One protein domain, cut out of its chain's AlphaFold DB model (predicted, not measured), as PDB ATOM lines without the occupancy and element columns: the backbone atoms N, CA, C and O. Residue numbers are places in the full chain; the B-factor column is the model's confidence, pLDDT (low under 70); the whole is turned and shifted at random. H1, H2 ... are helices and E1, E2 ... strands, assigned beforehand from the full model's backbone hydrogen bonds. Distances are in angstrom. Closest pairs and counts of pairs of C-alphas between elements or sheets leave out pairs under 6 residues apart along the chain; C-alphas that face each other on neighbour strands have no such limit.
ATOM      1  N   LEU A   4      18.254  42.198  -9.516       98.19
ATOM      2  CA  LEU A   4      17.992  41.873  -8.125       98.19
ATOM      3  C   LEU A   4      17.095  42.950  -7.510       98.19
ATOM      4  O   LEU A   4      17.370  44.137  -7.665       98.19
ATOM      5  N   LEU A   5      16.079  42.535  -6.760       98.75
ATOM      6  CA  LEU A   5      15.278  43.420  -5.915       98.75
ATOM      7  C   LEU A   5      15.589  43.138  -4.444       98.75
ATOM      8  O   LEU A   5      15.407  42.016  -3.976       98.75
ATOM      9  N   HIS A   6      16.069  44.144  -3.719       98.81
ATOM     10  CA  HIS A   6      16.348  44.097  -2.282       98.81
ATOM     11  C   HIS A   6      15.266  44.873  -1.542       98.81
ATOM     12  O   HIS A   6      15.125  46.075  -1.738       98.81
ATOM     13  N   ILE A   7      14.517  44.183  -0.685       98.75
ATOM     14  CA  ILE A   7      13.440  44.755   0.119       98.75
ATOM     15  C   ILE A   7      13.786  44.644   1.595       98.75
ATOM     16  O   ILE A   7      13.974  43.535   2.096       98.75
ATOM     17  N   ASP A   8      13.785  45.766   2.306       98.56
ATOM     18  CA  ASP A   8      13.921  45.796   3.762       98.56
ATOM     19  C   ASP A   8      12.637  46.294   4.430       98.56
ATOM     20  O   ASP A   8      12.087  47.327   4.054       98.56
ATOM     21  N   ALA A   9      12.174  45.560   5.451       98.19
ATOM     22  CA  ALA A   9      10.918  45.853   6.150       98.19
ATOM     23  C   ALA A   9      11.047  46.067   7.667       98.19
ATOM     24  O   ALA A   9      10.046  46.215   8.365       98.19
ATOM     25  N   SER A  10      12.264  46.068   8.216       97.62
ATOM     26  CA  SER A  10      12.456  46.259   9.656       97.62
ATOM     27  C   SER A  10      12.299  47.715  10.073       97.62
ATOM     28  O   SER A  10      13.014  48.573   9.550       97.62
ATOM     29  N   ILE A  11      11.475  47.966  11.096       96.25
ATOM     30  CA  ILE A  11      11.275  49.305  11.681       96.25
ATOM     31  C   ILE A  11      12.487  49.793  12.486       96.25
ATOM     32  O   ILE A  11      12.654  50.987  12.692       96.25
ATOM     33  N   PHE A  12      13.372  48.878  12.891       93.69
ATOM     34  CA  PHE A  12      14.556  49.187  13.702       93.69
ATOM     35  C   PHE A  12      15.794  49.653  12.916       93.69
ATOM     36  O   PHE A  12      16.872  49.731  13.499       93.69
ATOM     37  N   GLN A  13      15.664  49.950  11.616       86.44
ATOM     38  CA  GLN A  13      16.724  50.559  10.796       86.44
ATOM     39  C   GLN A  13      18.110  49.911  11.019       86.44
ATOM     40  O   GLN A  13      18.247  48.695  10.890       86.44
ATOM     41  N   THR A  14      19.140  50.670  11.391       86.69
ATOM     42  CA  THR A  14      20.518  50.171  11.565       86.69
ATOM     43  C   THR A  14      20.672  49.092  12.644       86.69
ATOM     44  O   THR A  14      21.562  48.249  12.537       86.69
ATOM     45  N   SER A  15      19.776  49.039  13.633       92.56
ATOM     46  CA  SER A  15      19.764  48.011  14.687       92.56
ATOM     47  C   SER A  15      19.103  46.695  14.249       92.56
ATOM     48  O   SER A  15      18.930  45.779  15.050       92.56
ATOM     49  N   SER A  16      18.688  46.583  12.986       95.94
ATOM     50  CA  SER A  16      17.988  45.410  12.464       95.94
ATOM     51  C   SER A  16      18.926  44.285  12.034       95.94
ATOM     52  O   SER A  16      19.693  44.426  11.081       95.94
ATOM     53  N   VAL A  17      18.743  43.105  12.632       96.75
ATOM     54  CA  VAL A  17      19.397  41.864  12.187       96.75
ATOM     55  C   VAL A  17      19.007  41.509  10.750       96.75
ATOM     56  O   VAL A  17      19.871  41.152   9.954       96.75
ATOM     57  N   THR A  18      17.729  41.633  10.366       97.88
ATOM     58  CA  THR A  18      17.314  41.275   8.998       97.88
ATOM     59  C   THR A  18      17.926  42.192   7.950       97.88
ATOM     60  O   THR A  18      18.298  41.683   6.902       97.88
ATOM     61  N   ARG A  19      18.090  43.495   8.231       98.00
ATOM     62  CA  ARG A  19      18.747  44.432   7.296       98.00
ATOM     63  C   ARG A  19      20.234  44.116   7.119       98.00
ATOM     64  O   ARG A  19      20.757  44.187   6.014       98.00
ATOM     65  N   GLN A  20      20.919  43.714   8.192       97.62
ATOM     66  CA  GLN A  20      22.311  43.256   8.101       97.62
ATOM     67  C   GLN A  20      22.420  41.989   7.238       97.62
ATOM     68  O   GLN A  20      23.254  41.915   6.337       97.62
ATOM     69  N   LEU A  21      21.530  41.014   7.459       98.25
ATOM     70  CA  LEU A  21      21.503  39.768   6.691       98.25
ATOM     71  C   LEU A  21      21.195  39.996   5.205       98.25
ATOM     72  O   LEU A  21      21.874  39.425   4.352       98.25
ATOM     73  N   THR A  22      20.192  40.815   4.874       98.56
ATOM     74  CA  THR A  22      19.861  41.130   3.475       98.56
ATOM     75  C   THR A  22      21.003  41.865   2.787       98.56
ATOM     76  O   THR A  22      21.391  41.452   1.694       98.56
ATOM     77  N   ALA A  23      21.611  42.866   3.432       98.12
ATOM     78  CA  ALA A  23      22.769  43.576   2.889       98.12
ATOM     79  C   ALA A  23      23.934  42.617   2.579       98.12
ATOM     80  O   ALA A  23      24.537  42.688   1.506       98.12
ATOM     81  N   ASP A  24      24.210  41.662   3.471       98.31
ATOM     82  CA  ASP A  24      25.242  40.647   3.260       98.31
ATOM     83  C   ASP A  24      24.923  39.676   2.119       98.31
ATOM     84  O   ASP A  24      25.820  39.312   1.348       98.31
ATOM     85  N   ILE A  25      23.663  39.258   1.988       98.56
ATOM     86  CA  ILE A  25      23.201  38.413   0.880       98.56
ATOM     87  C   ILE A  25      23.369  39.157  -0.446       98.56
ATOM     88  O   ILE A  25      23.988  38.623  -1.369       98.56
ATOM     89  N   VAL A  26      22.876  40.396  -0.536       98.44
ATOM     90  CA  VAL A  26      22.971  41.218  -1.750       98.44
ATOM     91  C   VAL A  26      24.424  41.467  -2.124       98.44
ATOM     92  O   VAL A  26      24.806  41.228  -3.267       98.44
ATOM     93  N   ARG A  27      25.271  41.843  -1.162       98.31
ATOM     94  CA  ARG A  27      26.709  42.039  -1.379       98.31
ATOM     95  C   ARG A  27      27.376  40.794  -1.968       98.31
ATOM     96  O   ARG A  27      28.143  40.905  -2.921       98.31
ATOM     97  N   LYS A  28      27.078  39.601  -1.440       98.31
ATOM     98  CA  LYS A  28      27.614  38.332  -1.971       98.31
ATOM     99  C   LYS A  28      27.081  38.019  -3.371       98.31
ATOM    100  O   LYS A  28      27.837  37.532  -4.209       98.31
ATOM    101  N   LEU A  29      25.806  38.301  -3.640       98.00
ATOM    102  CA  LEU A  29      25.201  38.103  -4.961       98.00
ATOM    103  C   LEU A  29      25.811  39.037  -6.010       98.00
ATOM    104  O   LEU A  29      26.164  38.569  -7.088       98.00
ATOM    105  N   LEU A  30      26.001  40.317  -5.689       97.62
ATOM    106  CA  LEU A  30      26.625  41.286  -6.592       97.62
ATOM    107  C   LEU A  30      28.112  40.991  -6.823       97.62
ATOM    108  O   LEU A  30      28.588  41.119  -7.944       97.62
ATOM    109  N   ALA A  31      28.835  40.503  -5.810       97.75
ATOM    110  CA  ALA A  31      30.210  40.030  -5.994       97.75
ATOM    111  C   ALA A  31      30.290  38.821  -6.948       97.75
ATOM    112  O   ALA A  31      31.228  38.712  -7.734       97.75
ATOM    113  N   LYS A  32      29.300  37.918  -6.899       97.56
ATOM    114  CA  LYS A  32      29.210  36.759  -7.800       97.56
ATOM    115  C   LYS A  32      28.739  37.136  -9.210       97.56
ATOM    116  O   LYS A  32      29.125  36.476 -10.171       97.56
ATOM    117  N   TYR A  33      27.914  38.173  -9.336       97.00
ATOM    118  CA  TYR A  33      27.348  38.640 -10.601       97.00
ATOM    119  C   TYR A  33      27.577  40.154 -10.775       97.00
ATOM    120  O   TYR A  33      26.638  40.932 -10.609       97.00
ATOM    121  N   PRO A  34      28.796  40.594 -11.147       95.12
ATOM    122  CA  PRO A  34      29.159  42.017 -11.154       95.12
ATOM    123  C   PRO A  34      28.369  42.894 -12.136       95.12
ATOM    124  O   PRO A  34      28.308  44.105 -11.963       95.12
ATOM    125  N   ALA A  35      27.770  42.296 -13.170       96.25
ATOM    126  CA  ALA A  35      26.929  42.998 -14.141       96.25
ATOM    127  C   ALA A  35      25.455  43.117 -13.705       96.25
ATOM    128  O   ALA A  35      24.652  43.714 -14.422       96.25
ATOM    129  N   ALA A  36      25.074  42.517 -12.572       96.94
ATOM    130  CA  ALA A  36      23.702  42.571 -12.097       96.94
ATOM    131  C   ALA A  36      23.356  43.962 -11.555       96.94
ATOM    132  O   ALA A  36      24.135  44.586 -10.839       96.94
ATOM    133  N   GLN A  37      22.148  44.420 -11.865       97.12
ATOM    134  CA  GLN A  37      21.591  45.660 -11.336       97.12
ATOM    135  C   GLN A  37      20.747  45.349 -10.101       97.12
ATOM    136  O   GLN A  37      19.934  44.423 -10.127       97.12
ATOM    137  N   ALA A  38      20.931  46.124  -9.035       97.56
ATOM    138  CA  ALA A  38      20.127  46.019  -7.825       97.56
ATOM    139  C   ALA A  38      19.180  47.217  -7.707       97.56
ATOM    140  O   ALA A  38      19.622  48.364  -7.735       97.56
ATOM    141  N   THR A  39      17.894  46.937  -7.527       98.38
ATOM    142  CA  THR A  39      16.903  47.902  -7.051       98.38
ATOM    143  C   THR A  39      16.734  47.697  -5.552       98.38
ATOM    144  O   THR A  39      16.516  46.571  -5.106       98.38
ATOM    145  N   TYR A  40      16.848  48.770  -4.773       98.44
ATOM    146  CA  TYR A  40      16.628  48.749  -3.329       98.44
ATOM    147  C   TYR A  40      15.295  49.412  -2.989       98.44
ATOM    148  O   TYR A  40      14.980  50.468  -3.536       98.44
ATOM    149  N   ARG A  41      14.533  48.800  -2.081       98.25
ATOM    150  CA  ARG A  41      13.273  49.330  -1.569       98.25
ATOM    151  C   ARG A  41      13.182  49.147  -0.061       98.25
ATOM    152  O   ARG A  41      13.091  48.031   0.449       98.25
ATOM    153  N   ASP A  42      13.131  50.263   0.646       98.06
ATOM    154  CA  ASP A  42      12.852  50.289   2.076       98.06
ATOM    155  C   ASP A  42      11.365  50.570   2.293       98.06
ATOM    156  O   ASP A  42      10.921  51.709   2.177       98.06
ATOM    157  N   VAL A  43      10.580  49.541   2.614       97.81
ATOM    158  CA  VAL A  43       9.121  49.701   2.762       97.81
ATOM    159  C   VAL A  43       8.723  50.418   4.058       97.81
ATOM    160  O   VAL A  43       7.543  50.691   4.269       97.81
ATOM    161  N   VAL A  44       9.690  50.711   4.937       96.94
ATOM    162  CA  VAL A  44       9.489  51.529   6.140       96.94
ATOM    163  C   VAL A  44       9.813  52.993   5.860       96.94
ATOM    164  O   VAL A  44       9.046  53.860   6.269       96.94
ATOM    165  N   ALA A  45      10.934  53.278   5.192       96.50
ATOM    166  CA  ALA A  45      11.327  54.650   4.866       96.50
ATOM    167  C   ALA A  45      10.459  55.245   3.744       96.50
ATOM    168  O   ALA A  45      10.045  56.399   3.827       96.50
ATOM    169  N   GLU A  46      10.140  54.440   2.731       96.19
ATOM    170  CA  GLU A  46       9.203  54.768   1.657       96.19
ATOM    171  C   GLU A  46       7.892  54.017   1.907       96.19
ATOM    172  O   GLU A  46       7.602  52.991   1.285       96.19
ATOM    173  N   GLU A  47       7.122  54.495   2.890       92.75
ATOM    174  CA  GLU A  47       5.918  53.802   3.344       92.75
ATOM    175  C   GLU A  47       4.914  53.593   2.201       92.75
ATOM    176  O   GLU A  47       4.404  54.531   1.581       92.75
ATOM    177  N   ILE A  48       4.556  52.330   1.980       97.75
ATOM    178  CA  ILE A  48       3.474  51.958   1.076       97.75
ATOM    179  C   ILE A  48       2.177  51.968   1.870       97.75
ATOM    180  O   ILE A  48       1.963  51.152   2.773       97.75
ATOM    181  N   ARG A  49       1.280  52.882   1.499       96.12
ATOM    182  CA  ARG A  49      -0.031  52.996   2.136       96.12
ATOM    183  C   ARG A  49      -0.795  51.669   2.059       96.12
ATOM    184  O   ARG A  49      -0.808  51.053   0.983       96.12
ATOM    185  N   PRO A  50      -1.474  51.250   3.142       96.81
ATOM    186  CA  PRO A  50      -2.375  50.109   3.097       96.81
ATOM    187  C   PRO A  50      -3.404  50.249   1.980       96.81
ATOM    188  O   PRO A  50      -3.826  51.355   1.624       96.81
ATOM    189  N   LEU A  51      -3.796  49.113   1.414       95.00
ATOM    190  CA  LEU A  51      -4.753  49.084   0.323       95.00
ATOM    191  C   LEU A  51      -6.122  49.603   0.794       95.00
ATOM    192  O   LEU A  51      -6.619  49.215   1.849       95.00
ATOM    193  N   ASN A  52      -6.752  50.451  -0.015       95.75
ATOM    194  CA  ASN A  52      -8.161  50.814   0.117       95.75
ATOM    195  C   ASN A  52      -8.860  50.646  -1.243       95.75
ATOM    196  O   ASN A  52      -8.200  50.376  -2.247       95.75
ATOM    197  N   ALA A  53     -10.184  50.814  -1.290       94.88
ATOM    198  CA  ALA A  53     -10.952  50.601  -2.518       94.88
ATOM    199  C   ALA A  53     -10.499  51.497  -3.688       94.88
ATOM    200  O   ALA A  53     -10.346  51.005  -4.802       94.88
ATOM    201  N   ALA A  54     -10.229  52.783  -3.435       94.44
ATOM    202  CA  ALA A  54      -9.810  53.735  -4.470       94.44
ATOM    203  C   ALA A  54      -8.428  53.396  -5.052       94.44
ATOM    204  O   ALA A  54      -8.191  53.514  -6.252       94.44
ATOM    205  N   ILE A  55      -7.517  52.921  -4.207       95.31
ATOM    206  CA  ILE A  55      -6.199  52.454  -4.622       95.31
ATOM    207  C   ILE A  55      -6.314  51.132  -5.396       95.31
ATOM    208  O   ILE A  55      -5.728  51.000  -6.466       95.31
ATOM    209  N   ALA A  56      -7.079  50.168  -4.876       95.00
ATOM    210  CA  ALA A  56      -7.258  48.847  -5.483       95.00
ATOM    211  C   ALA A  56      -7.983  48.900  -6.834       95.00
ATOM    212  O   ALA A  56      -7.765  48.028  -7.677       95.00
ATOM    213  N   ALA A  57      -8.827  49.916  -7.052       93.38
ATOM    214  CA  ALA A  57      -9.436  50.178  -8.353       93.38
ATOM    215  C   ALA A  57      -8.363  50.255  -9.448       93.38
ATOM    216  O   ALA A  57      -8.533  49.629 -10.488       93.38
ATOM    217  N   GLY A  58      -7.209  50.856  -9.125       92.00
ATOM    218  CA  GLY A  58      -6.041  51.016  -9.989       92.00
ATOM    219  C   GLY A  58      -5.485  49.737 -10.621       92.00
ATOM    220  O   GLY A  58      -4.758  49.796 -11.607       92.00
ATOM    221  N   PHE A  59      -5.805  48.562 -10.075       93.50
ATOM    222  CA  PHE A  59      -5.228  47.292 -10.529       93.50
ATOM    223  C   PHE A  59      -5.867  46.764 -11.820       93.50
ATOM    224  O   PHE A  59      -5.363  45.804 -12.405       93.50
ATOM    225  N   ARG A  60      -6.985  47.352 -12.259       85.44
ATOM    226  CA  ARG A  60      -7.735  46.935 -13.450       85.44
ATOM    227  C   ARG A  60      -7.428  47.864 -14.625       85.44
ATOM    228  O   ARG A  60      -7.064  49.019 -14.441       85.44
ATOM    229  N   ALA A  61      -7.560  47.351 -15.847       71.69
ATOM    230  CA  ALA A  61      -7.489  48.184 -17.046       71.69
ATOM    231  C   ALA A  61      -8.755  49.054 -17.164       71.69
ATOM    232  O   ALA A  61      -9.846  48.577 -16.850       71.69
ATOM    233  N   GLY A  62      -8.610  50.291 -17.652       66.62
ATOM    234  CA  GLY A  62      -9.731  51.221 -17.848       66.62
ATOM    235  C   GLY A  62     -10.151  51.978 -16.586       66.62
ATOM    236  O   GLY A  62     -11.343  52.172 -16.367       66.62
ATOM    237  N   ASN A  63      -9.186  52.356 -15.743       68.06
ATOM    238  CA  ASN A  63      -9.459  53.190 -14.574       68.06
ATOM    239  C   ASN A  63     -10.029  54.546 -14.985       68.06
ATOM    240  O   ASN A  63      -9.728  55.054 -16.061       68.06
ATOM    241  N   ASP A  64     -10.853  55.110 -14.107       67.75
ATOM    242  CA  ASP A  64     -11.364  56.464 -14.268       67.75
ATOM    243  C   ASP A  64     -10.198  57.455 -14.175       67.75
ATOM    244  O   ASP A  64      -9.502  57.507 -13.158       67.75
ATOM    245  N   ASP A  65      -9.995  58.242 -15.229       70.81
ATOM    246  CA  ASP A  65      -8.984  59.299 -15.255       70.81
ATOM    247  C   ASP A  65      -9.329  60.446 -14.275       70.81
ATOM    248  O   ASP A  65      -8.477  61.277 -13.969       70.81
ATOM    249  N   ASN A  66     -10.551  60.480 -13.718       85.38
ATOM    250  CA  ASN A  66     -11.014  61.495 -12.763       85.38
ATOM    251  C   ASN A  66     -10.776  61.121 -11.289       85.38
ATOM    252  O   ASN A  66     -11.633  61.336 -10.427       85.38
ATOM    253  N   VAL A  67      -9.610  60.568 -10.962       90.94
ATOM    254  CA  VAL A  67      -9.194  60.375  -9.564       90.94
ATOM    255  C   VAL A  67      -8.413  61.585  -9.044       90.94
ATOM    256  O   VAL A  67      -7.872  62.379  -9.807       90.94
ATOM    257  N   SER A  68      -8.331  61.745  -7.720       94.62
ATOM    258  CA  SER A  68      -7.455  62.772  -7.147       94.62
ATOM    259  C   SER A  68      -5.985  62.473  -7.461       94.62
ATOM    260  O   SER A  68      -5.599  61.307  -7.560       94.62
ATOM    261  N   GLU A  69      -5.143  63.509  -7.527       94.88
ATOM    262  CA  GLU A  69      -3.701  63.348  -7.790       94.88
ATOM    263  C   GLU A  69      -3.039  62.362  -6.816       94.88
ATOM    264  O   GLU A  69      -2.214  61.538  -7.195       94.88
ATOM    265  N   TYR A  70      -3.467  62.377  -5.550       94.88
ATOM    266  CA  TYR A  70      -3.003  61.412  -4.558       94.88
ATOM    267  C   TYR A  70      -3.317  59.960  -4.953       94.88
ATOM    268  O   TYR A  70      -2.470  59.084  -4.795       94.88
ATOM    269  N   ILE A  71      -4.519  59.677  -5.460       95.38
ATOM    270  CA  ILE A  71      -4.891  58.326  -5.896       95.38
ATOM    271  C   ILE A  71      -4.149  57.946  -7.181       95.38
ATOM    272  O   ILE A  71      -3.659  56.820  -7.263       95.38
ATOM    273  N   ALA A  72      -3.982  58.882  -8.119       94.19
ATOM    274  CA  ALA A  72      -3.174  58.667  -9.317       94.19
ATOM    275  C   ALA A  72      -1.721  58.294  -8.963       94.19
ATOM    276  O   ALA A  72      -1.177  57.333  -9.508       94.19
ATOM    277  N   GLU A  73      -1.108  58.975  -7.988       95.56
ATOM    278  CA  GLU A  73       0.215  58.619  -7.459       95.56
ATOM    279  C   GLU A  73       0.235  57.196  -6.881       95.56
ATOM    280  O   GLU A  73       1.150  56.421  -7.144       95.56
ATOM    281  N   GLN A  74      -0.801  56.797  -6.134       96.75
ATOM    282  CA  GLN A  74      -0.888  55.439  -5.590       96.75
ATOM    283  C   GLN A  74      -1.047  54.361  -6.672       96.75
ATOM    284  O   GLN A  74      -0.572  53.235  -6.479       96.75
ATOM    285  N   HIS A  75      -1.705  54.671  -7.790       95.56
ATOM    286  CA  HIS A  75      -1.775  53.781  -8.952       95.56
ATOM    287  C   HIS A  75      -0.401  53.659  -9.617       95.56
ATOM    288  O   HIS A  75       0.090  52.539  -9.760       95.56
ATOM    289  N   ARG A  76       0.273  54.789  -9.885       95.56
ATOM    290  CA  ARG A  76       1.640  54.829 -10.440       95.56
ATOM    291  C   ARG A  76       2.635  54.051  -9.573       95.56
ATOM    292  O   ARG A  76       3.407  53.248 -10.094       95.56
ATOM    293  N   LEU A  77       2.563  54.206  -8.249       97.56
ATOM    294  CA  LEU A  77       3.356  53.418  -7.305       97.56
ATOM    295  C   LEU A  77       3.052  51.918  -7.427       97.56
ATOM    296  O   LEU A  77       3.970  51.108  -7.449       97.56
ATOM    297  N   SER A  78       1.785  51.520  -7.532       97.44
ATOM    298  CA  SER A  78       1.423  50.097  -7.636       97.44
ATOM    299  C   SER A  78       1.962  49.452  -8.915       97.44
ATOM    300  O   SER A  78       2.431  48.314  -8.872       97.44
ATOM    301  N   ASP A  79       1.937  50.179 -10.032       96.69
ATOM    302  CA  ASP A  79       2.525  49.725 -11.293       96.69
ATOM    303  C   ASP A  79       4.049  49.627 -11.214       96.69
ATOM    304  O   ASP A  79       4.615  48.621 -11.649       96.69
ATOM    305  N   LEU A  80       4.708  50.611 -10.593       97.94
ATOM    306  CA  LEU A  80       6.147  50.568 -10.339       97.94
ATOM    307  C   LEU A  80       6.532  49.328  -9.520       97.94
ATOM    308  O   LEU A  80       7.434  48.595  -9.914       97.94
ATOM    309  N   LEU A  81       5.825  49.053  -8.421       98.44
ATOM    310  CA  LEU A  81       6.122  47.914  -7.545       98.44
ATOM    311  C   LEU A  81       5.956  46.568  -8.265       98.44
ATOM    312  O   LEU A  81       6.780  45.666  -8.094       98.44
ATOM    313  N   VAL A  82       4.919  46.424  -9.098       98.25
ATOM    314  CA  VAL A  82       4.744  45.231  -9.941       98.25
ATOM    315  C   VAL A  82       5.857  45.129 -10.984       98.25
ATOM    316  O   VAL A  82       6.380  44.036 -11.201       98.25
ATOM    317  N   ALA A  83       6.245  46.240 -11.613       97.94
ATOM    318  CA  ALA A  83       7.311  46.259 -12.607       97.94
ATOM    319  C   ALA A  83       8.672  45.879 -11.999       97.94
ATOM    320  O   ALA A  83       9.364  45.031 -12.560       97.94
ATOM    321  N   GLU A  84       9.032  46.427 -10.833       97.94
ATOM    322  CA  GLU A  84      10.241  46.071 -10.075       97.94
ATOM    323  C   GLU A  84      10.270  44.571  -9.732       97.94
ATOM    324  O   GLU A  84      11.281  43.890  -9.931       97.94
ATOM    325  N   PHE A  85       9.141  44.038  -9.255       98.25
ATOM    326  CA  PHE A  85       8.987  42.624  -8.917       98.25
ATOM    327  C   PHE A  85       9.129  41.715 -10.149       98.25
ATOM    328  O   PHE A  85       9.900  40.753 -10.136       98.25
ATOM    329  N   LEU A  86       8.421  42.024 -11.238       97.44
ATOM    330  CA  LEU A  86       8.439  41.213 -12.456       97.44
ATOM    331  C   LEU A  86       9.766  41.311 -13.216       97.44
ATOM    332  O   LEU A  86      10.155  40.335 -13.859       97.44
ATOM    333  N   ALA A  87      10.471  42.436 -13.138       96.94
ATOM    334  CA  ALA A  87      11.753  42.634 -13.809       96.94
ATOM    335  C   ALA A  87      12.927  41.902 -13.137       96.94
ATOM    336  O   ALA A  87      14.002  41.833 -13.732       96.94
ATOM    337  N   SER A  88      12.749  41.410 -11.910       98.06
ATOM    338  CA  SER A  88      13.832  40.868 -11.084       98.06
ATOM    339  C   SER A  88      13.928  39.347 -11.178       98.06
ATOM    340  O   SER A  88      12.922  38.649 -11.065       98.06
ATOM    341  N   ASP A  89      15.148  38.826 -11.330       97.38
ATOM    342  CA  ASP A  89      15.425  37.381 -11.340       97.38
ATOM    343  C   ASP A  89      15.564  36.831  -9.915       97.38
ATOM    344  O   ASP A  89      15.220  35.679  -9.632       97.38
ATOM    345  N   VAL A  90      16.110  37.662  -9.021       98.38
ATOM    346  CA  VAL A  90      16.313  37.361  -7.605       98.38
ATOM    347  C   VAL A  90      15.668  38.443  -6.755       98.38
ATOM    348  O   VAL A  90      15.868  39.632  -6.995       98.38
ATOM    349  N   ILE A  91      14.920  38.033  -5.736       98.69
ATOM    350  CA  ILE A  91      14.290  38.939  -4.776       98.69
ATOM    351  C   ILE A  91      14.803  38.573  -3.387       98.69
ATOM    352  O   ILE A  91      14.621  37.445  -2.935       98.69
ATOM    353  N   VAL A  92      15.458  39.516  -2.718       98.81
ATOM    354  CA  VAL A  92      15.975  39.377  -1.353       98.81
ATOM    355  C   VAL A  92      15.078  40.185  -0.422       98.81
ATOM    356  O   VAL A  92      14.973  41.397  -0.578       98.81
ATOM    357  N   ILE A  93      14.425  39.523   0.533       98.88
ATOM    358  CA  ILE A  93      13.433  40.136   1.425       98.88
ATOM    359  C   ILE A  93      13.887  40.015   2.876       98.88
ATOM    360  O   ILE A  93      14.063  38.909   3.387       98.88
ATOM    361  N   GLY A  94      14.020  41.148   3.559       98.50
ATOM    362  CA  GLY A  94      14.209  41.231   5.000       98.50
ATOM    363  C   GLY A  94      12.856  41.228   5.699       98.50
ATOM    364  O   GLY A  94      12.145  42.229   5.669       98.50
ATOM    365  N   ALA A  95      12.504  40.114   6.339       98.06
ATOM    366  CA  ALA A  95      11.194  39.888   6.947       98.06
ATOM    367  C   ALA A  95      11.330  39.592   8.453       98.06
ATOM    368  O   ALA A  95      11.295  38.428   8.853       98.06
ATOM    369  N   PRO A  96      11.538  40.606   9.314       97.31
ATOM    370  CA  PRO A  96      11.571  40.380  10.755       97.31
ATOM    371  C   PRO A  96      10.184  39.984  11.266       97.31
ATOM    372  O   PRO A  96       9.169  40.436  10.740       97.31
ATOM    373  N   MET A  97      10.137  39.163  12.312       96.75
ATOM    374  CA  MET A  97       8.875  38.801  12.946       96.75
ATOM    375  C   MET A  97       8.469  39.850  13.980       96.75
ATOM    376  O   MET A  97       9.154  40.021  14.989       96.75
ATOM    377  N   TYR A  98       7.314  40.479  13.772       95.06
ATOM    378  CA  TYR A  98       6.631  41.295  14.773       95.06
ATOM    379  C   TYR A  98       5.277  40.662  15.071       95.06
ATOM    380  O   TYR A  98       4.485  40.438  14.159       95.06
ATOM    381  N   ASN A  99       5.022  40.350  16.345       94.31
ATOM    382  CA  ASN A  99       3.766  39.745  16.804       94.31
ATOM    383  C   ASN A  99       3.331  38.549  15.937       94.31
ATOM    384  O   ASN A  99       2.219  38.511  15.419       94.31
ATOM    385  N   PHE A 100       4.239  37.581  15.767       93.31
ATOM    386  CA  PHE A 100       4.001  36.318  15.052       93.31
ATOM    387  C   PHE A 100       3.758  36.438  13.537       93.31
ATOM    388  O   PHE A 100       3.429  35.442  12.896       93.31
ATOM    389  N   SER A 101       3.964  37.615  12.941       95.75
ATOM    390  CA  SER A 101       3.808  37.843  11.501       95.75
ATOM    391  C   SER A 101       4.926  38.722  10.933       95.75
ATOM    392  O   SER A 101       5.844  39.134  11.645       95.75
ATOM    393  N   VAL A 102       4.858  38.991   9.632       97.25
ATOM    394  CA  VAL A 102       5.689  39.996   8.963       97.25
ATOM    395  C   VAL A 102       5.244  41.419   9.332       97.25
ATOM    396  O   VAL A 102       4.097  41.614   9.741       97.25
ATOM    397  N   PRO A 103       6.097  42.444   9.148       97.44
ATOM    398  CA  PRO A 103       5.716  43.831   9.401       97.44
ATOM    399  C   PRO A 103       4.560  44.262   8.491       97.44
ATOM    400  O   PRO A 103       4.493  43.853   7.327       97.44
ATOM    401  N   ALA A 104       3.680  45.137   8.983       98.00
ATOM    402  CA  ALA A 104       2.549  45.652   8.206       98.00
ATOM    403  C   ALA A 104       3.001  46.329   6.899       98.00
ATOM    404  O   ALA A 104       2.349  46.191   5.871       98.00
ATOM    405  N   GLN A 105       4.166  46.975   6.912       97.94
ATOM    406  CA  GLN A 105       4.800  47.591   5.749       97.94
ATOM    407  C   GLN A 105       5.139  46.561   4.661       97.94
ATOM    408  O   GLN A 105       4.873  46.792   3.480       97.94
ATOM    409  N   LEU A 106       5.660  45.389   5.051       98.50
ATOM    410  CA  LEU A 106       5.903  44.299   4.102       98.50
ATOM    411  C   LEU A 106       4.586  43.754   3.550       98.50
ATOM    412  O   LEU A 106       4.489  43.474   2.358       98.50
ATOM    413  N   LYS A 107       3.554  43.647   4.393       98.44
ATOM    414  CA  LYS A 107       2.218  43.234   3.949       98.44
ATOM    415  C   LYS A 107       1.610  44.224   2.951       98.44
ATOM    416  O   LYS A 107       1.079  43.777   1.940       98.44
ATOM    417  N   SER A 108       1.749  45.532   3.173       98.50
ATOM    418  CA  SER A 108       1.318  46.554   2.212       98.50
ATOM    419  C   SER A 108       2.010  46.381   0.860       98.50
ATOM    420  O   SER A 108       1.345  46.448  -0.169       98.50
ATOM    421  N   TRP A 109       3.319  46.106   0.837       98.69
ATOM    422  CA  TRP A 109       4.036  45.812  -0.409       98.69
ATOM    423  C   TRP A 109       3.503  44.551  -1.106       98.69
ATOM    424  O   TRP A 109       3.214  44.592  -2.303       98.69
ATOM    425  N   LEU A 110       3.295  43.460  -0.358       98.44
ATOM    426  CA  LEU A 110       2.716  42.217  -0.885       98.44
ATOM    427  C   LEU A 110       1.326  42.450  -1.502       98.44
ATOM    428  O   LEU A 110       1.032  41.927  -2.577       98.44
ATOM    429  N   ASP A 111       0.498  43.282  -0.866       98.19
ATOM    430  CA  ASP A 111      -0.828  43.644  -1.376       98.19
ATOM    431  C   ASP A 111      -0.766  44.465  -2.667       98.19
ATOM    432  O   ASP A 111      -1.670  44.364  -3.495       98.19
ATOM    433  N   ARG A 112       0.293  45.261  -2.878       98.06
ATOM    434  CA  ARG A 112       0.466  46.020  -4.127       98.06
ATOM    435  C   ARG A 112       0.919  45.160  -5.293       98.06
ATOM    436  O   ARG A 112       0.508  45.437  -6.417       98.06
ATOM    437  N   ILE A 113       1.745  44.142  -5.059       97.69
ATOM    438  CA  ILE A 113       2.259  43.307  -6.153       97.69
ATOM    439  C   ILE A 113       1.287  42.198  -6.565       97.69
ATOM    440  O   ILE A 113       1.391  41.677  -7.673       97.69
ATOM    441  N   ALA A 114       0.343  41.816  -5.703       97.19
ATOM    442  CA  ALA A 114      -0.651  40.787  -5.989       97.19
ATOM    443  C   ALA A 114      -1.788  41.343  -6.868       97.19
ATOM    444  O   ALA A 114      -2.837  41.750  -6.373       97.19
ATOM    445  N   GLN A 115      -1.596  41.338  -8.190       96.88
ATOM    446  CA  GLN A 115      -2.552  41.881  -9.159       96.88
ATOM    447  C   GLN A 115      -2.941  40.837 -10.214       96.88
ATOM    448  O   GLN A 115      -2.082  40.244 -10.880       96.88
ATOM    449  N   ALA A 116      -4.251  40.629 -10.381       95.56
ATOM    450  CA  ALA A 116      -4.799  39.696 -11.361       95.56
ATOM    451  C   ALA A 116      -4.454  40.143 -12.791       95.56
ATOM    452  O   ALA A 116      -4.528  41.324 -13.117       95.56
ATOM    453  N   GLY A 117      -4.065  39.199 -13.645       94.75
ATOM    454  CA  GLY A 117      -3.600  39.463 -15.008       94.75
ATOM    455  C   GLY A 117      -2.151  39.953 -15.106       94.75
ATOM    456  O   GLY A 117      -1.610  39.961 -16.205       94.75
ATOM    457  N   LYS A 118      -1.502  40.312 -13.984       96.06
ATOM    458  CA  LYS A 118      -0.085  40.714 -13.946       96.06
ATOM    459  C   LYS A 118       0.788  39.672 -13.245       96.06
ATOM    460  O   LYS A 118       1.700  39.124 -13.854       96.06
ATOM    461  N   THR A 119       0.509  39.371 -11.975       97.31
ATOM    462  CA  THR A 119       1.337  38.459 -11.158       97.31
ATOM    463  C   THR A 119       0.652  37.138 -10.829       97.31
ATOM    464  O   THR A 119       1.337  36.154 -10.532       97.31
ATOM    465  N   PHE A 120      -0.674  37.081 -10.952       97.50
ATOM    466  CA  PHE A 120      -1.477  35.863 -10.878       97.50
ATOM    467  C   PHE A 120      -2.671  35.936 -11.845       97.50
ATOM    468  O   PHE A 120      -3.001  37.005 -12.353       97.50
ATOM    469  N   SER A 121      -3.341  34.815 -12.095       97.19
ATOM    470  CA  SER A 121      -4.615  34.759 -12.828       97.19
ATOM    471  C   SER A 121      -5.602  33.823 -12.133       97.19
ATOM    472  O   SER A 121      -5.197  33.009 -11.305       97.19
ATOM    473  N   TYR A 122      -6.893  33.945 -12.444       96.62
ATOM    474  CA  TYR A 122      -7.917  33.029 -11.944       96.62
ATOM    475  C   TYR A 122      -8.148  31.883 -12.928       96.62
ATOM    476  O   TYR A 122      -8.263  32.101 -14.133       96.62
ATOM    477  N   THR A 123      -8.270  30.671 -12.395       97.00
ATOM    478  CA  THR A 123      -8.691  29.464 -13.117       97.00
ATOM    479  C   THR A 123      -9.933  28.876 -12.451       97.00
ATOM    480  O   THR A 123     -10.315  29.299 -11.357       97.00
ATOM    481  N   ALA A 124     -10.542  27.857 -13.062       97.25
ATOM    482  CA  ALA A 124     -11.648  27.125 -12.444       97.25
ATOM    483  C   ALA A 124     -11.259  26.453 -11.107       97.25
ATOM    484  O   ALA A 124     -12.128  26.163 -10.292       97.25
ATOM    485  N   GLN A 125      -9.962  26.232 -10.862       96.69
ATOM    486  CA  GLN A 125      -9.418  25.622  -9.647       96.69
ATOM    487  C   GLN A 125      -8.919  26.660  -8.625       96.69
ATOM    488  O   GLN A 125      -8.404  26.287  -7.574       96.69
ATOM    489  N   GLY A 126      -9.070  27.958  -8.911       96.56
ATOM    490  CA  GLY A 126      -8.601  29.054  -8.062       96.56
ATOM    491  C   GLY A 126      -7.444  29.857  -8.672       96.56
ATOM    492  O   GLY A 126      -7.143  29.718  -9.863       96.56
ATOM    493  N   PRO A 127      -6.826  30.764  -7.889       97.12
ATOM    494  CA  PRO A 127      -5.746  31.614  -8.373       97.12
ATOM    495  C   PRO A 127      -4.458  30.817  -8.622       97.12
ATOM    496  O   PRO A 127      -4.053  29.998  -7.800       97.12
ATOM    497  N   VAL A 128      -3.780  31.108  -9.732       97.56
ATOM    498  CA  VAL A 128      -2.472  30.543 -10.093       97.56
ATOM    499  C   VAL A 128      -1.460  31.661 -10.332       97.56
ATOM    500  O   VAL A 128      -1.770  32.671 -10.969       97.56
ATOM    501  N   GLY A 129      -0.245  31.499  -9.810       97.12
ATOM    502  CA  GLY A 129       0.828  32.479  -9.980       97.12
ATOM    503  C   GLY A 129       1.371  32.503 -11.412       97.12
ATOM    504  O   GLY A 129       1.600  31.458 -12.009       97.12
ATOM    505  N   LEU A 130       1.623  33.702 -11.941       96.81
ATOM    506  CA  LEU A 130       2.227  33.931 -13.265       96.81
ATOM    507  C   LEU A 130       3.724  34.271 -13.183       96.81
ATOM    508  O   LEU A 130       4.407  34.387 -14.194       96.81
ATOM    509  N   SER A 131       4.246  34.432 -11.965       94.62
ATOM    510  CA  SER A 131       5.565  35.025 -11.710       94.62
ATOM    511  C   SER A 131       6.658  33.988 -11.406       94.62
ATOM    512  O   SER A 131       7.581  34.264 -10.639       94.62
ATOM    513  N   GLY A 132       6.572  32.794 -12.003       92.25
ATOM    514  CA  GLY A 132       7.560  31.719 -11.837       92.25
ATOM    515  C   GLY A 132       8.958  32.053 -12.385       92.25
ATOM    516  O   GLY A 132       9.176  33.109 -12.976       92.25
ATOM    517  N   GLY A 133       9.921  31.147 -12.175       92.31
ATOM    518  CA  GLY A 133      11.300  31.277 -12.681       92.31
ATOM    519  C   GLY A 133      12.209  32.230 -11.891       92.31
ATOM    520  O   GLY A 133      13.387  32.353 -12.213       92.31
ATOM    521  N   ARG A 134      11.684  32.875 -10.844       94.56
ATOM    522  CA  ARG A 134      12.424  33.785  -9.957       94.56
ATOM    523  C   ARG A 134      12.894  33.055  -8.706       94.56
ATOM    524  O   ARG A 134      12.195  32.188  -8.189       94.56
ATOM    525  N   THR A 135      14.056  33.439  -8.192       97.31
ATOM    526  CA  THR A 135      14.539  32.974  -6.884       97.31
ATOM    527  C   THR A 135      14.177  33.997  -5.816       97.31
ATOM    528  O   THR A 135      14.545  35.164  -5.925       97.31
ATOM    529  N   VAL A 136      13.493  33.565  -4.759       98.06
ATOM    530  CA  VAL A 136      13.177  34.418  -3.606       98.06
ATOM    531  C   VAL A 136      13.995  33.956  -2.407       98.06
ATOM    532  O   VAL A 136      13.947  32.786  -2.031       98.06
ATOM    533  N   ILE A 137      14.744  34.875  -1.806       98.56
ATOM    534  CA  ILE A 137      15.541  34.652  -0.601       98.56
ATOM    535  C   ILE A 137      14.931  35.492   0.516       98.56
ATOM    536  O   ILE A 137      14.926  36.718   0.443       98.56
ATOM    537  N   VAL A 138      14.429  34.837   1.562       98.38
ATOM    538  CA  VAL A 138      13.844  35.515   2.723       98.38
ATOM    539  C   VAL A 138      14.816  35.440   3.897       98.38
ATOM    540  O   VAL A 138      15.080  34.361   4.424       98.38
ATOM    541  N   ALA A 139      15.333  36.590   4.322       97.94
ATOM    542  CA  ALA A 139      16.104  36.738   5.548       97.94
ATOM    543  C   ALA A 139      15.157  37.138   6.687       97.94
ATOM    544  O   ALA A 139      14.692  38.275   6.764       97.94
ATOM    545  N   SER A 140      14.865  36.190   7.575       95.50
ATOM    546  CA  SER A 140      13.955  36.381   8.707       95.50
ATOM    547  C   SER A 140      14.709  36.297  10.030       95.50
ATOM    548  O   SER A 140      15.524  35.399  10.227       95.50
ATOM    549  N   ALA A 141      14.379  37.188  10.965       92.81
ATOM    550  CA  ALA A 141      14.861  37.158  12.344       92.81
ATOM    551  C   ALA A 141      13.670  37.192  13.310       92.81
ATOM    552  O   ALA A 141      12.653  37.831  13.037       92.81
ATOM    553  N   ARG A 142      13.797  36.479  14.429       90.50
ATOM    554  CA  ARG A 142      12.752  36.290  15.444       90.50
ATOM    555  C   ARG A 142      13.407  36.070  16.804       90.50
ATOM    556  O   ARG A 142      14.476  35.474  16.864       90.50
TER     557      ARG A 142
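This is residues 4 to 142 of the 153 residues of the protein "FMN-dependent NADH-azoreductase" of Pantoea stewartii subsp. stewartii DC283 (UniProt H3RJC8). A sheet of four parallel strands, in the order E2, E1, E3, E6, has H1 packed lengthwise along one face, while beyond the opposite face H3 and H4 reach away from the sheet and meet at about a right angle. H2 packs on the beginning of H3, and the small antiparallel hairpin of E4 and E5 has the strand centres farthest from the mean of the C-alphas. The printed part has 139 residues with four named helices and six named strands, in the order E1, H1, E2, H2, H3, E3, H4, E4, E5, E6, and its class is mixed, helices and strands. The whole is compact, with a radius of gyration of the C-alphas of 16.0 A and spans of 44 by 32 by 31 A.

In the large sheet, E1, residues 4 to 8, and E3, residues 90 to 94, are inner strands, parallel at 9 degrees; N 7 and O 92 are within hydrogen-bond range at 2.8 A. The edge strand E2, residues 37 to 42, is parallel to E1, with N 6 and O 39 at 2.8 A. The other edge strand, E6, residues 135 to 139, is parallel to E3, with N 137 and O 91 at 2.8 A. H1, residues 17 to 32, is on the sheet at a height of 8.6 A, over E1 and E3, and the two make two layers, a helix on one face of a sheet. On the local plane H1 runs along the strands, at 5 degrees to E3; its closest C-alphas to E3 are those of Thr 18 and Gly 94, 5.1 A apart. E1, H1 and E2 form a strand-helix-strand unit, two parallel neighbour strands with a helix between, its crossover right-handed. H3, residues 69 to 87, only grazes the sheet, with residues 81 to 87. H4, residues 104 to 113, only grazes it too, with residues 105 to 109. H3 and H4 touch, H3 with residues 78 to 85 alone, about perpendicular at 79 degrees; their closest C-alphas, of Val 82 and Ile 113, are 4.9 A apart. H2, residues 53 to 57, touches H3, whose residues 71 to 75 alone take part; the closest C-alphas, of Ile 55 and Ile 71, are 6.1 A apart. E2, H2, H3 and E3 form a split strand-helix-strand unit, with E1 between its strands, its crossover right-handed. The hairpin of E4, residues 120 to 123, and E5, residues 126 to 129, is antiparallel, with N 128 and O 121 at 2.8 A. In H1, H2, H3 and H4 every O i to N i+4 pair is within hydrogen-bond range.

E1 begins at C-alpha 4, (17.992, 41.873, -8.125), and E6 ends at C-alpha 139, (16.104, 36.738, 5.548). From first to last C-alpha, H3 is 26.5 A long, H1 22.8 A, E2 16.7 A and H4 14.6 A. H3 begins at C-alpha 69, (-3.701, 63.348, -7.790).

The two C-alphas farthest apart, of Lys 32 and Asn 66, are 47.5 A apart. The printed part has no cut. The link from H2 to H3, 11 residues, is long. The mean pLDDT of the printed part is 95.4, and residues 62 to 64 are under 70.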